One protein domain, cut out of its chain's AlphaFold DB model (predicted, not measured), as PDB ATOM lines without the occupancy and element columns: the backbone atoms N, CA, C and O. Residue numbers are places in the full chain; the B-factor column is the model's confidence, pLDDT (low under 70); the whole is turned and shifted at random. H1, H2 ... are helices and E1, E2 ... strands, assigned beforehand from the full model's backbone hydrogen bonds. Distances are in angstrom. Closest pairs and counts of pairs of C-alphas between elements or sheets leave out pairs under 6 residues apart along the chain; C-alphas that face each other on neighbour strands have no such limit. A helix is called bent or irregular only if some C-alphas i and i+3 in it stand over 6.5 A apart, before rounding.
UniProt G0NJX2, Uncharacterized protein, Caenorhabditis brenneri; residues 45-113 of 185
ATOM      1  N   LEU A  45     168.656 217.991 154.049       76.25
ATOM      2  CA  LEU A  45     168.821 218.223 155.478       76.25
ATOM      3  C   LEU A  45     170.295 218.071 155.815       76.25
ATOM      4  O   LEU A  45     170.841 216.976 155.763       76.25
ATOM      5  N   THR A  46     170.965 219.156 156.157       81.31
ATOM      6  CA  THR A  46     172.378 219.115 156.508       81.31
ATOM      7  C   THR A  46     172.526 218.743 157.973       81.31
ATOM      8  O   THR A  46     172.035 219.448 158.858       81.31
ATOM      9  N   CYS A  47     173.236 217.648 158.236       85.44
ATOM     10  CA  CYS A  47     173.729 217.339 159.570       85.44
ATOM     11  C   CYS A  47     174.774 218.375 159.978       85.44
ATOM     12  O   CYS A  47     175.783 218.504 159.297       85.44
ATOM     13  N   LYS A  48     174.611 219.069 161.104       83.88
ATOM     14  CA  LYS A  48     175.653 219.981 161.608       83.88
ATOM     15  C   LYS A  48     176.806 219.263 162.313       83.88
ATOM     16  O   LYS A  48     177.830 219.884 162.559       83.88
ATOM     17  N   LEU A  49     176.650 217.976 162.635       83.88
ATOM     18  CA  LEU A  49     177.686 217.184 163.307       83.88
ATOM     19  C   LEU A  49     178.723 216.619 162.324       83.88
ATOM     20  O   LEU A  49     179.893 216.521 162.670       83.88
ATOM     21  N   CYS A  50     178.309 216.261 161.103       81.44
ATOM     22  CA  CYS A  50     179.205 215.736 160.059       81.44
ATOM     23  C   CYS A  50     179.124 216.483 158.721       81.44
ATOM     24  O   CYS A  50     179.728 216.052 157.742       81.44
ATOM     25  N   SER A  51     178.347 217.565 158.647       76.94
ATOM     26  CA  SER A  51     178.149 218.388 157.442       76.94
ATOM     27  C   SER A  51     177.601 217.631 156.223       76.94
ATOM     28  O   SER A  51     177.605 218.152 155.109       76.94
ATOM     29  N   LYS A  52     177.091 216.408 156.417       74.69
ATOM     30  CA  LYS A  52     176.548 215.562 155.352       74.69
ATOM     31  C   LYS A  52     175.086 215.905 155.074       74.69
ATOM     32  O   LYS A  52     174.311 216.151 155.998       74.69
ATOM     33  N   GLY A  53     174.709 215.887 153.798       79.06
ATOM     34  CA  GLY A  53     173.312 215.952 153.377       79.06
ATOM     35  C   GLY A  53     172.582 214.646 153.696       79.06
ATOM     36  O   GLY A  53     173.069 213.557 153.393       79.06
ATOM     37  N   ILE A  54     171.413 214.766 154.309       79.00
ATOM     38  CA  ILE A  54     170.534 213.680 154.726       79.00
ATOM     39  C   ILE A  54     169.175 213.877 154.052       79.00
ATOM     40  O   ILE A  54     168.745 215.000 153.790       79.00
ATOM     41  N   GLN A  55     168.477 212.776 153.795       80.19
ATOM     42  CA  GLN A  55     167.091 212.802 153.341       80.19
ATOM     43  C   GLN A  55     166.151 212.822 154.553       80.19
ATOM     44  O   GLN A  55     166.410 212.148 155.549       80.19
ATOM     45  N   ASN A  56     165.020 213.526 154.478       73.88
ATOM     46  CA  ASN A  56     164.083 213.674 155.608       73.88
ATOM     47  C   ASN A  56     163.658 212.333 156.232       73.88
ATOM     48  O   ASN A  56     163.577 212.211 157.453       73.88
ATOM     49  N   GLY A  57     163.450 211.304 155.404       78.50
ATOM     50  CA  GLY A  57     163.069 209.966 155.864       78.50
ATOM     51  C   GLY A  57     164.176 209.195 156.591       78.50
ATOM     52  O   GLY A  57     163.876 208.250 157.316       78.50
ATOM     53  N   THR A  58     165.443 209.593 156.441       85.56
ATOM     54  CA  THR A  58     166.604 208.861 156.973       85.56
ATOM     55  C   THR A  58     167.296 209.569 158.134       85.56
ATOM     56  O   THR A  58     168.236 209.018 158.698       85.56
ATOM     57  N   VAL A  59     166.809 210.736 158.573       87.88
ATOM     58  CA  VAL A  59     167.437 211.532 159.645       87.88
ATOM     59  C   VAL A  59     167.642 210.739 160.930       87.88
ATOM     60  O   VAL A  59     168.746 210.716 161.461       87.88
ATOM     61  N   LYS A  60     166.606 210.056 161.432       89.00
ATOM     62  CA  LYS A  60     166.710 209.276 162.679       89.00
ATOM     63  C   LYS A  60     167.731 208.151 162.562       89.00
ATOM     64  O   LYS A  60     168.526 207.947 163.471       89.00
ATOM     65  N   GLN A  61     167.721 207.449 161.432       90.19
ATOM     66  CA  GLN A  61     168.659 206.367 161.164       90.19
ATOM     67  C   GLN A  61     170.090 206.894 161.054       90.19
ATOM     68  O   GLN A  61     170.988 206.340 161.672       90.19
ATOM     69  N   HIS A  62     170.295 207.986 160.319       90.38
ATOM     70  CA  HIS A  62     171.587 208.649 160.201       90.38
ATOM     71  C   HIS A  62     172.115 209.083 161.577       90.38
ATOM     72  O   HIS A  62     173.247 208.772 161.925       90.38
ATOM     73  N   MET A  63     171.277 209.717 162.402       92.62
ATOM     74  CA  MET A  63     171.643 210.131 163.763       92.62
ATOM     75  C   MET A  63     172.012 208.937 164.650       92.62
ATOM     76  O   MET A  63     172.964 209.008 165.425       92.62
ATOM     77  N   GLN A  64     171.300 207.820 164.514       92.12
ATOM     78  CA  GLN A  64     171.566 206.619 165.293       92.12
ATOM     79  C   GLN A  64     172.837 205.884 164.847       92.12
ATOM     80  O   GLN A  64     173.601 205.451 165.703       92.12
ATOM     81  N   ILE A  65     173.052 205.712 163.540       91.19
ATOM     82  CA  ILE A  65     174.163 204.917 162.996       91.19
ATOM     83  C   ILE A  65     175.470 205.715 163.006       91.19
ATOM     84  O   ILE A  65     176.489 205.196 163.444       91.19
ATOM     85  N   GLU A  66     175.439 206.978 162.577       89.56
ATOM     86  CA  GLU A  66     176.652 207.792 162.410       89.56
ATOM     87  C   GLU A  66     177.059 208.510 163.704       89.56
ATOM     88  O   GLU A  66     178.235 208.794 163.917       89.56
ATOM     89  N   HIS A  67     176.091 208.823 164.574       91.25
ATOM     90  CA  HIS A  67     176.323 209.623 165.783       91.25
ATOM     91  C   HIS A  67     175.898 208.927 167.084       91.25
ATOM     92  O   HIS A  67     176.076 209.493 168.161       91.25
ATOM     93  N   GLY A  68     175.319 207.721 167.027       90.94
ATOM     94  CA  GLY A  68     174.855 207.003 168.220       90.94
ATOM     95  C   GLY A  68     173.650 207.646 168.927       90.94
ATOM     96  O   GLY A  68     173.290 207.238 170.033       90.94
ATOM     97  N   LEU A  69     172.999 208.637 168.310       91.75
ATOM     98  CA  LEU A  69     171.901 209.400 168.905       91.75
ATOM     99  C   LEU A  69     170.561 208.695 168.666       91.75
ATOM    100  O   LEU A  69     169.964 208.785 167.594       91.75
ATOM    101  N   LYS A  70     170.065 207.997 169.693       85.94
ATOM    102  CA  LYS A  70     168.806 207.228 169.623       85.94
ATOM    103  C   LYS A  70     167.543 208.092 169.683       85.94
ATOM    104  O   LYS A  70     166.501 207.692 169.168       85.94
ATOM    105  N   THR A  71     167.607 209.254 170.327       89.56
ATOM    106  CA  THR A  71     166.441 210.112 170.569       89.56
ATOM    107  C   THR A  71     166.679 211.498 170.003       89.56
ATOM    108  O   THR A  71     167.536 212.230 170.490       89.56
ATOM    109  N   VAL A  72     165.894 211.856 168.992       91.69
ATOM    110  CA  VAL A  72     165.903 213.179 168.367       91.69
ATOM    111  C   VAL A  72     164.473 213.635 168.085       91.69
ATOM    112  O   VAL A  72     163.575 212.814 167.870       91.69
ATOM    113  N   TYR A  73     164.265 214.948 168.080       92.00
ATOM    114  CA  TYR A  73     162.964 215.582 167.893       92.00
ATOM    115  C   TYR A  73     162.968 216.383 166.596       92.00
ATOM    116  O   TYR A  73     163.731 217.336 166.467       92.00
ATOM    117  N   THR A  74     162.123 216.007 165.639       86.94
ATOM    118  CA  THR A  74     162.070 216.645 164.314       86.94
ATOM    119  C   THR A  74     160.796 217.471 164.171       86.94
ATOM    120  O   THR A  74     159.701 216.998 164.477       86.94
ATOM    121  N   CYS A  75     160.935 218.710 163.701       81.19
ATOM    122  CA  CYS A  75     159.814 219.587 163.381       81.19
ATOM    123  C   CYS A  75     159.144 219.162 162.078       81.19
ATOM    124  O   CYS A  75     159.781 219.163 161.033       81.19
ATOM    125  N   GLY A  76     157.844 218.868 162.122       75.06
ATOM    126  CA  GLY A  76     157.075 218.502 160.927       75.06
ATOM    127  C   GLY A  76     156.901 219.636 159.911       75.06
ATOM    128  O   GLY A  76     156.478 219.372 158.795       75.06
ATOM    129  N   CYS A  77     157.232 220.880 160.282       71.56
ATOM    130  CA  CYS A  77     157.048 222.041 159.413       71.56
ATOM    131  C   CYS A  77     158.294 222.499 158.661       71.56
ATOM    132  O   CYS A  77     158.184 222.969 157.535       71.56
ATOM    133  N   CYS A  78     159.475 222.366 159.255       72.50
ATOM    134  CA  CYS A  78     160.733 222.766 158.618       72.50
ATOM    135  C   CYS A  78     161.767 221.639 158.576       72.50
ATOM    136  O   CYS A  78     162.880 221.859 158.117       72.50
ATOM    137  N   ASN A  79     161.435 220.453 159.096       79.25
ATOM    138  CA  ASN A  79     162.313 219.284 159.182       79.25
ATOM    139  C   ASN A  79     163.610 219.497 159.987       79.25
ATOM    140  O   ASN A  79     164.487 218.631 160.010       79.25
ATOM    141  N   TRP A  80     163.710 220.604 160.733       85.06
ATOM    142  CA  TRP A  80     164.811 220.817 161.665       85.06
ATOM    143  C   TRP A  80     164.738 219.803 162.797       85.06
ATOM    144  O   TRP A  80     163.663 219.526 163.338       85.06
ATOM    145  N   THR A  81     165.894 219.250 163.150       89.50
ATOM    146  CA  THR A  81     166.005 218.226 164.188       89.50
ATOM    147  C   THR A  81     166.810 218.740 165.369       89.50
ATOM    148  O   THR A  81     167.847 219.381 165.202       89.50
ATOM    149  N   PHE A  82     166.324 218.434 166.567       91.88
ATOM    150  CA  PHE A  82     166.843 218.879 167.852       91.88
ATOM    151  C   PHE A  82     167.183 217.663 168.716       91.88
ATOM    152  O   PHE A  82     166.479 216.650 168.676       91.88
ATOM    153  N   LEU A  83     168.244 217.771 169.514       90.69
ATOM    154  CA  LEU A  83     168.587 216.752 170.507       90.69
ATOM    155  C   LEU A  83     167.721 216.890 171.766       90.69
ATOM    156  O   LEU A  83     167.296 215.897 172.351       90.69
ATOM    157  N   ASP A  84     167.423 218.132 172.146       90.75
ATOM    158  CA  ASP A  84     166.668 218.454 173.349       90.75
ATOM    159  C   ASP A  84     165.190 218.765 173.059       90.75
ATOM    160  O   ASP A  84     164.832 219.434 172.081       90.75
ATOM    161  N   LYS A  85     164.317 218.299 173.958       91.25
ATOM    162  CA  LYS A  85     162.865 218.474 173.850       91.25
ATOM    163  C   LYS A  85     162.441 219.926 174.089       91.25
ATOM    164  O   LYS A  85     161.486 220.384 173.461       91.25
ATOM    165  N   SER A  86     163.127 220.649 174.970       90.38
ATOM    166  CA  SER A  86     162.827 222.051 175.286       90.38
ATOM    167  C   SER A  86     163.174 222.950 174.104       90.38
ATOM    168  O   SER A  86     162.375 223.808 173.728       90.38
ATOM    169  N   GLN A  87     164.312 222.690 173.450       90.31
ATOM    170  CA  GLN A  87     164.710 223.371 172.215       90.31
ATOM    171  C   GLN A  87     163.694 223.171 171.089       90.31
ATOM    172  O   GLN A  87     163.271 224.142 170.458       90.31
ATOM    173  N   PHE A  88     163.246 221.931 170.887       92.06
ATOM    174  CA  PHE A  88     162.172 221.620 169.948       92.06
ATOM    175  C   PHE A  88     160.877 222.370 170.289       92.06
ATOM    176  O   PHE A  88     160.260 222.975 169.416       92.06
ATOM    177  N   HIS A  89     160.474 222.384 171.561       91.19
ATOM    178  CA  HIS A  89     159.236 223.039 171.973       91.19
ATOM    179  C   HIS A  89     159.289 224.561 171.786       91.19
ATOM    180  O   HIS A  89     158.336 225.147 171.267       91.19
ATOM    181  N   ARG A  90     160.414 225.195 172.144       87.06
ATOM    182  CA  ARG A  90     160.649 226.631 171.927       87.06
ATOM    183  C   ARG A  90     160.589 226.975 170.443       87.06
ATOM    184  O   ARG A  90     159.895 227.915 170.074       87.06
ATOM    185  N   HIS A  91     161.235 226.166 169.606       85.44
ATOM    186  CA  HIS A  91     161.181 226.303 168.156       85.44
ATOM    187  C   HIS A  91     159.743 226.211 167.623       85.44
ATOM    188  O   HIS A  91     159.282 227.103 166.919       85.44
ATOM    189  N   THR A  92     159.003 225.157 167.980       81.31
ATOM    190  CA  THR A  92     157.625 224.971 167.507       81.31
ATOM    191  C   THR A  92     156.705 226.092 167.985       81.31
ATOM    192  O   THR A  92     155.838 226.525 167.232       81.31
ATOM    193  N   LYS A  93     156.883 226.586 169.216       87.12
ATOM    194  CA  LYS A  93     156.128 227.733 169.733       87.12
ATOM    195  C   LYS A  93     156.443 229.008 168.944       87.12
ATOM    196  O   LYS A  93     155.515 229.647 168.466       87.12
ATOM    197  N   ALA A  94     157.724 229.317 168.732       75.81
ATOM    198  CA  ALA A  94     158.154 230.486 167.967       75.81
ATOM    199  C   ALA A  94     157.636 230.451 166.521       75.81
ATOM    200  O   ALA A  94     157.029 231.411 166.064       75.81
ATOM    201  N   ILE A  95     157.743 229.311 165.832       74.75
ATOM    202  CA  ILE A  95     157.214 229.153 164.469       74.75
ATOM    203  C   ILE A  95     155.698 229.387 164.413       74.75
ATOM    204  O   ILE A  95     155.205 229.955 163.442       74.75
ATOM    205  N   ARG A  96     154.953 228.989 165.449       74.94
ATOM    206  CA  ARG A  96     153.500 229.215 165.524       74.94
ATOM    207  C   ARG A  96     153.129 230.673 165.791       74.94
ATOM    208  O   ARG A  96     152.065 231.096 165.359       74.94
ATOM    209  N   GLU A  97     153.964 231.403 166.523       74.50
ATOM    210  CA  GLU A  97     153.688 232.777 166.961       74.50
ATOM    211  C   GLU A  97     154.226 233.824 165.978       74.50
ATOM    212  O   GLU A  97     153.525 234.774 165.647       74.50
ATOM    213  N   THR A  98     155.454 233.649 165.494       71.00
ATOM    214  CA  THR A  98     156.183 234.651 164.699       71.00
ATOM    215  C   THR A  98     156.543 234.165 163.297       71.00
ATOM    216  O   THR A  98     157.016 234.951 162.479       71.00
ATOM    217  N   GLY A  99     156.361 232.872 162.999       63.78
ATOM    218  CA  GLY A  99     156.803 232.271 161.737       63.78
ATOM    219  C   GLY A  99     158.326 232.157 161.602       63.78
ATOM    220  O   GLY A  99     158.816 231.759 160.546       63.78
ATOM    221  N   GLN A 100     159.080 232.482 162.657       61.06
ATOM    222  CA  GLN A 100     160.539 232.422 162.682       61.06
ATOM    223  C   GLN A 100     161.032 231.324 163.639       61.06
ATOM    224  O   GLN A 100     160.399 231.065 164.664       61.06
ATOM    225  N   PRO A 101     162.166 230.662 163.336       60.12
ATOM    226  CA  PRO A 101     162.671 229.541 164.133       60.12
ATOM    227  C   PRO A 101     163.116 229.931 165.551       60.12
ATOM    228  O   PRO A 101     163.202 229.043 166.403       60.12
ATOM    229  N   GLY A 102     163.346 231.225 165.803       72.44
ATOM    230  CA  GLY A 102     163.860 231.751 167.066       72.44
ATOM    231  C   GLY A 102     165.328 231.391 167.307       72.44
ATOM    232  O   GLY A 102     165.967 230.738 166.481       72.44
ATOM    233  N   ASP A 103     165.860 231.803 168.459       79.50
ATOM    234  CA  ASP A 103     167.198 231.410 168.901       79.50
ATOM    235  C   ASP A 103     167.157 229.975 169.445       79.50
ATOM    236  O   ASP A 103     166.753 229.724 170.586       79.50
ATOM    237  N   VAL A 104     167.458 228.996 168.591       83.00
ATOM    238  CA  VAL A 104     167.438 227.565 168.920       83.00
ATOM    239  C   VAL A 104     168.575 226.822 168.231       83.00
ATOM    240  O   VAL A 104     168.894 227.059 167.067       83.00
ATOM    241  N   VAL A 105     169.150 225.847 168.935       85.75
ATOM    242  CA  VAL A 105     170.214 224.999 168.390       85.75
ATOM    243  C   VAL A 105     169.614 223.736 167.776       85.75
ATOM    244  O   VAL A 105     169.121 222.865 168.492       85.75
ATOM    245  N   ALA A 106     169.668 223.634 166.447       86.06
ATOM    246  CA  ALA A 106     169.288 222.442 165.689       86.06
ATOM    247  C   ALA A 106     170.530 221.687 165.190       86.06
ATOM    248  O   ALA A 106     171.483 222.301 164.704       86.06
ATOM    249  N   ILE A 107     170.496 220.356 165.279       89.38
ATOM    250  CA  ILE A 107     171.559 219.444 164.822       89.38
ATOM    251  C   ILE A 107     171.391 219.033 163.357       89.38
ATOM    252  O   ILE A 107     172.348 218.594 162.724       89.38
ATOM    253  N   VAL A 108     170.190 219.204 162.809       87.19
ATOM    254  CA  VAL A 108     169.906 219.033 161.383       87.19
ATOM    255  C   VAL A 108     169.047 220.197 160.926       87.19
ATOM    256  O   VAL A 108     168.054 220.508 161.586       87.19
ATOM    257  N   VAL A 109     169.422 220.834 159.820       83.38
ATOM    258  CA  VAL A 109     168.720 221.993 159.250       83.38
ATOM    259  C   VAL A 109     168.597 221.845 157.737       83.38
ATOM    260  O   VAL A 109     169.500 221.306 157.106       83.38
ATOM    261  N   SER A 110     167.514 222.335 157.134       73.50
ATOM    262  CA  SER A 110     167.457 222.479 155.672       73.50
ATOM    263  C   SER A 110     168.406 223.602 155.243       73.50
ATOM    264  O   SER A 110     168.428 224.657 155.878       73.50
ATOM    265  N   GLY A 111     169.177 223.389 154.172       57.03
ATOM    266  CA  GLY A 111     170.238 224.288 153.679       57.03
ATOM    267  C   GLY A 111     169.831 225.714 153.264       57.03
ATOM    268  O   GLY A 111     170.660 226.453 152.745       57.03
ATOM    269  N   VAL A 112     168.589 226.132 153.510       42.34
ATOM    270  CA  VAL A 112     168.141 227.526 153.413       42.34
ATOM    271  C   VAL A 112     167.843 228.050 154.814       42.34
ATOM    272  O   VAL A 112     166.725 227.966 155.322       42.34
ATOM    273  N   ALA A 113     168.866 228.601 155.463       32.66
ATOM    274  CA  ALA A 113     168.639 229.475 156.603       32.66
ATOM    275  C   ALA A 113     167.928 230.748 156.097       32.66
ATOM    276  O   ALA A 113     168.445 231.396 155.182       32.66
TER     277      ALA A 113
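AT A GLANCE: This is residues 45 to 113 of the 185 residues of an uncharacterized protein of Caenorhabditis brenneri (UniProt G0NJX2). A very small sheet of two strands, E1 and E2, and a loop that folds back on itself, residues 73 to 82, make the middle of the domain, with helix H1 toward one end of its length and helix H2 toward the other. The printed part has 69 residues, with two named helices and two named strands in the order E1, H1, H2, E2; the sheet is antiparallel and the class is mostly helix, though under half of the residues are in named elements. The whole is compact, with a radius of gyration of the C-alphas of 11.4 A, and only just elongated, spanning 35 by 23 by 18 A.

HOW THE PARTS SIT: Look first at E1, residues 45 to 47, and E2, residues 108 to 110, antiparallel neighbours at 147 degrees. Here N 46 and O 109 are 2.8 A apart, and N 109 and O 46 are 3.1 A apart, both within hydrogen-bond range. Residues 45 to 46 of E1 also pair antiparallel with residues 53 to 54. Next find H1, residues 56 to 67; its closest C-alphas to E1 are those of Asn 56 and Leu 45, 6.6 A apart. H1 and E2 are only just apart, at 8.1 A. Farther on, H2, residues 85 to 98, is apart from H1 and from E1. In H2 every O i to N i+4 pair is within hydrogen-bond range; in H1 6 of 8 are. Between the helices, residues 73 to 74 pair antiparallel with residues 81 to 82.

IN THESE COORDINATES: Find C-alpha 45 at (168.821, 218.223, 155.478), where E1 begins; it runs 6.5 A. H1 begins at C-alpha 56 and measures 16.4 A; it is irregular, with C-alphas 57 and 60 7.8 A apart. H2 runs 19.8 A from C-alpha 85 at (162.865, 218.474, 173.850). E2, 7.1 A long, ends at C-alpha 110 at (167.457, 222.479, 155.672).

THE WHOLE: The two C-alphas farthest apart, those of Ile 65 and Glu 97, are 34.8 A apart. The printed part has no cut; the link from H1 to H2, 17 residues, is long. Model confidence is under 70 at residues 99 to 101 and 111 to 113.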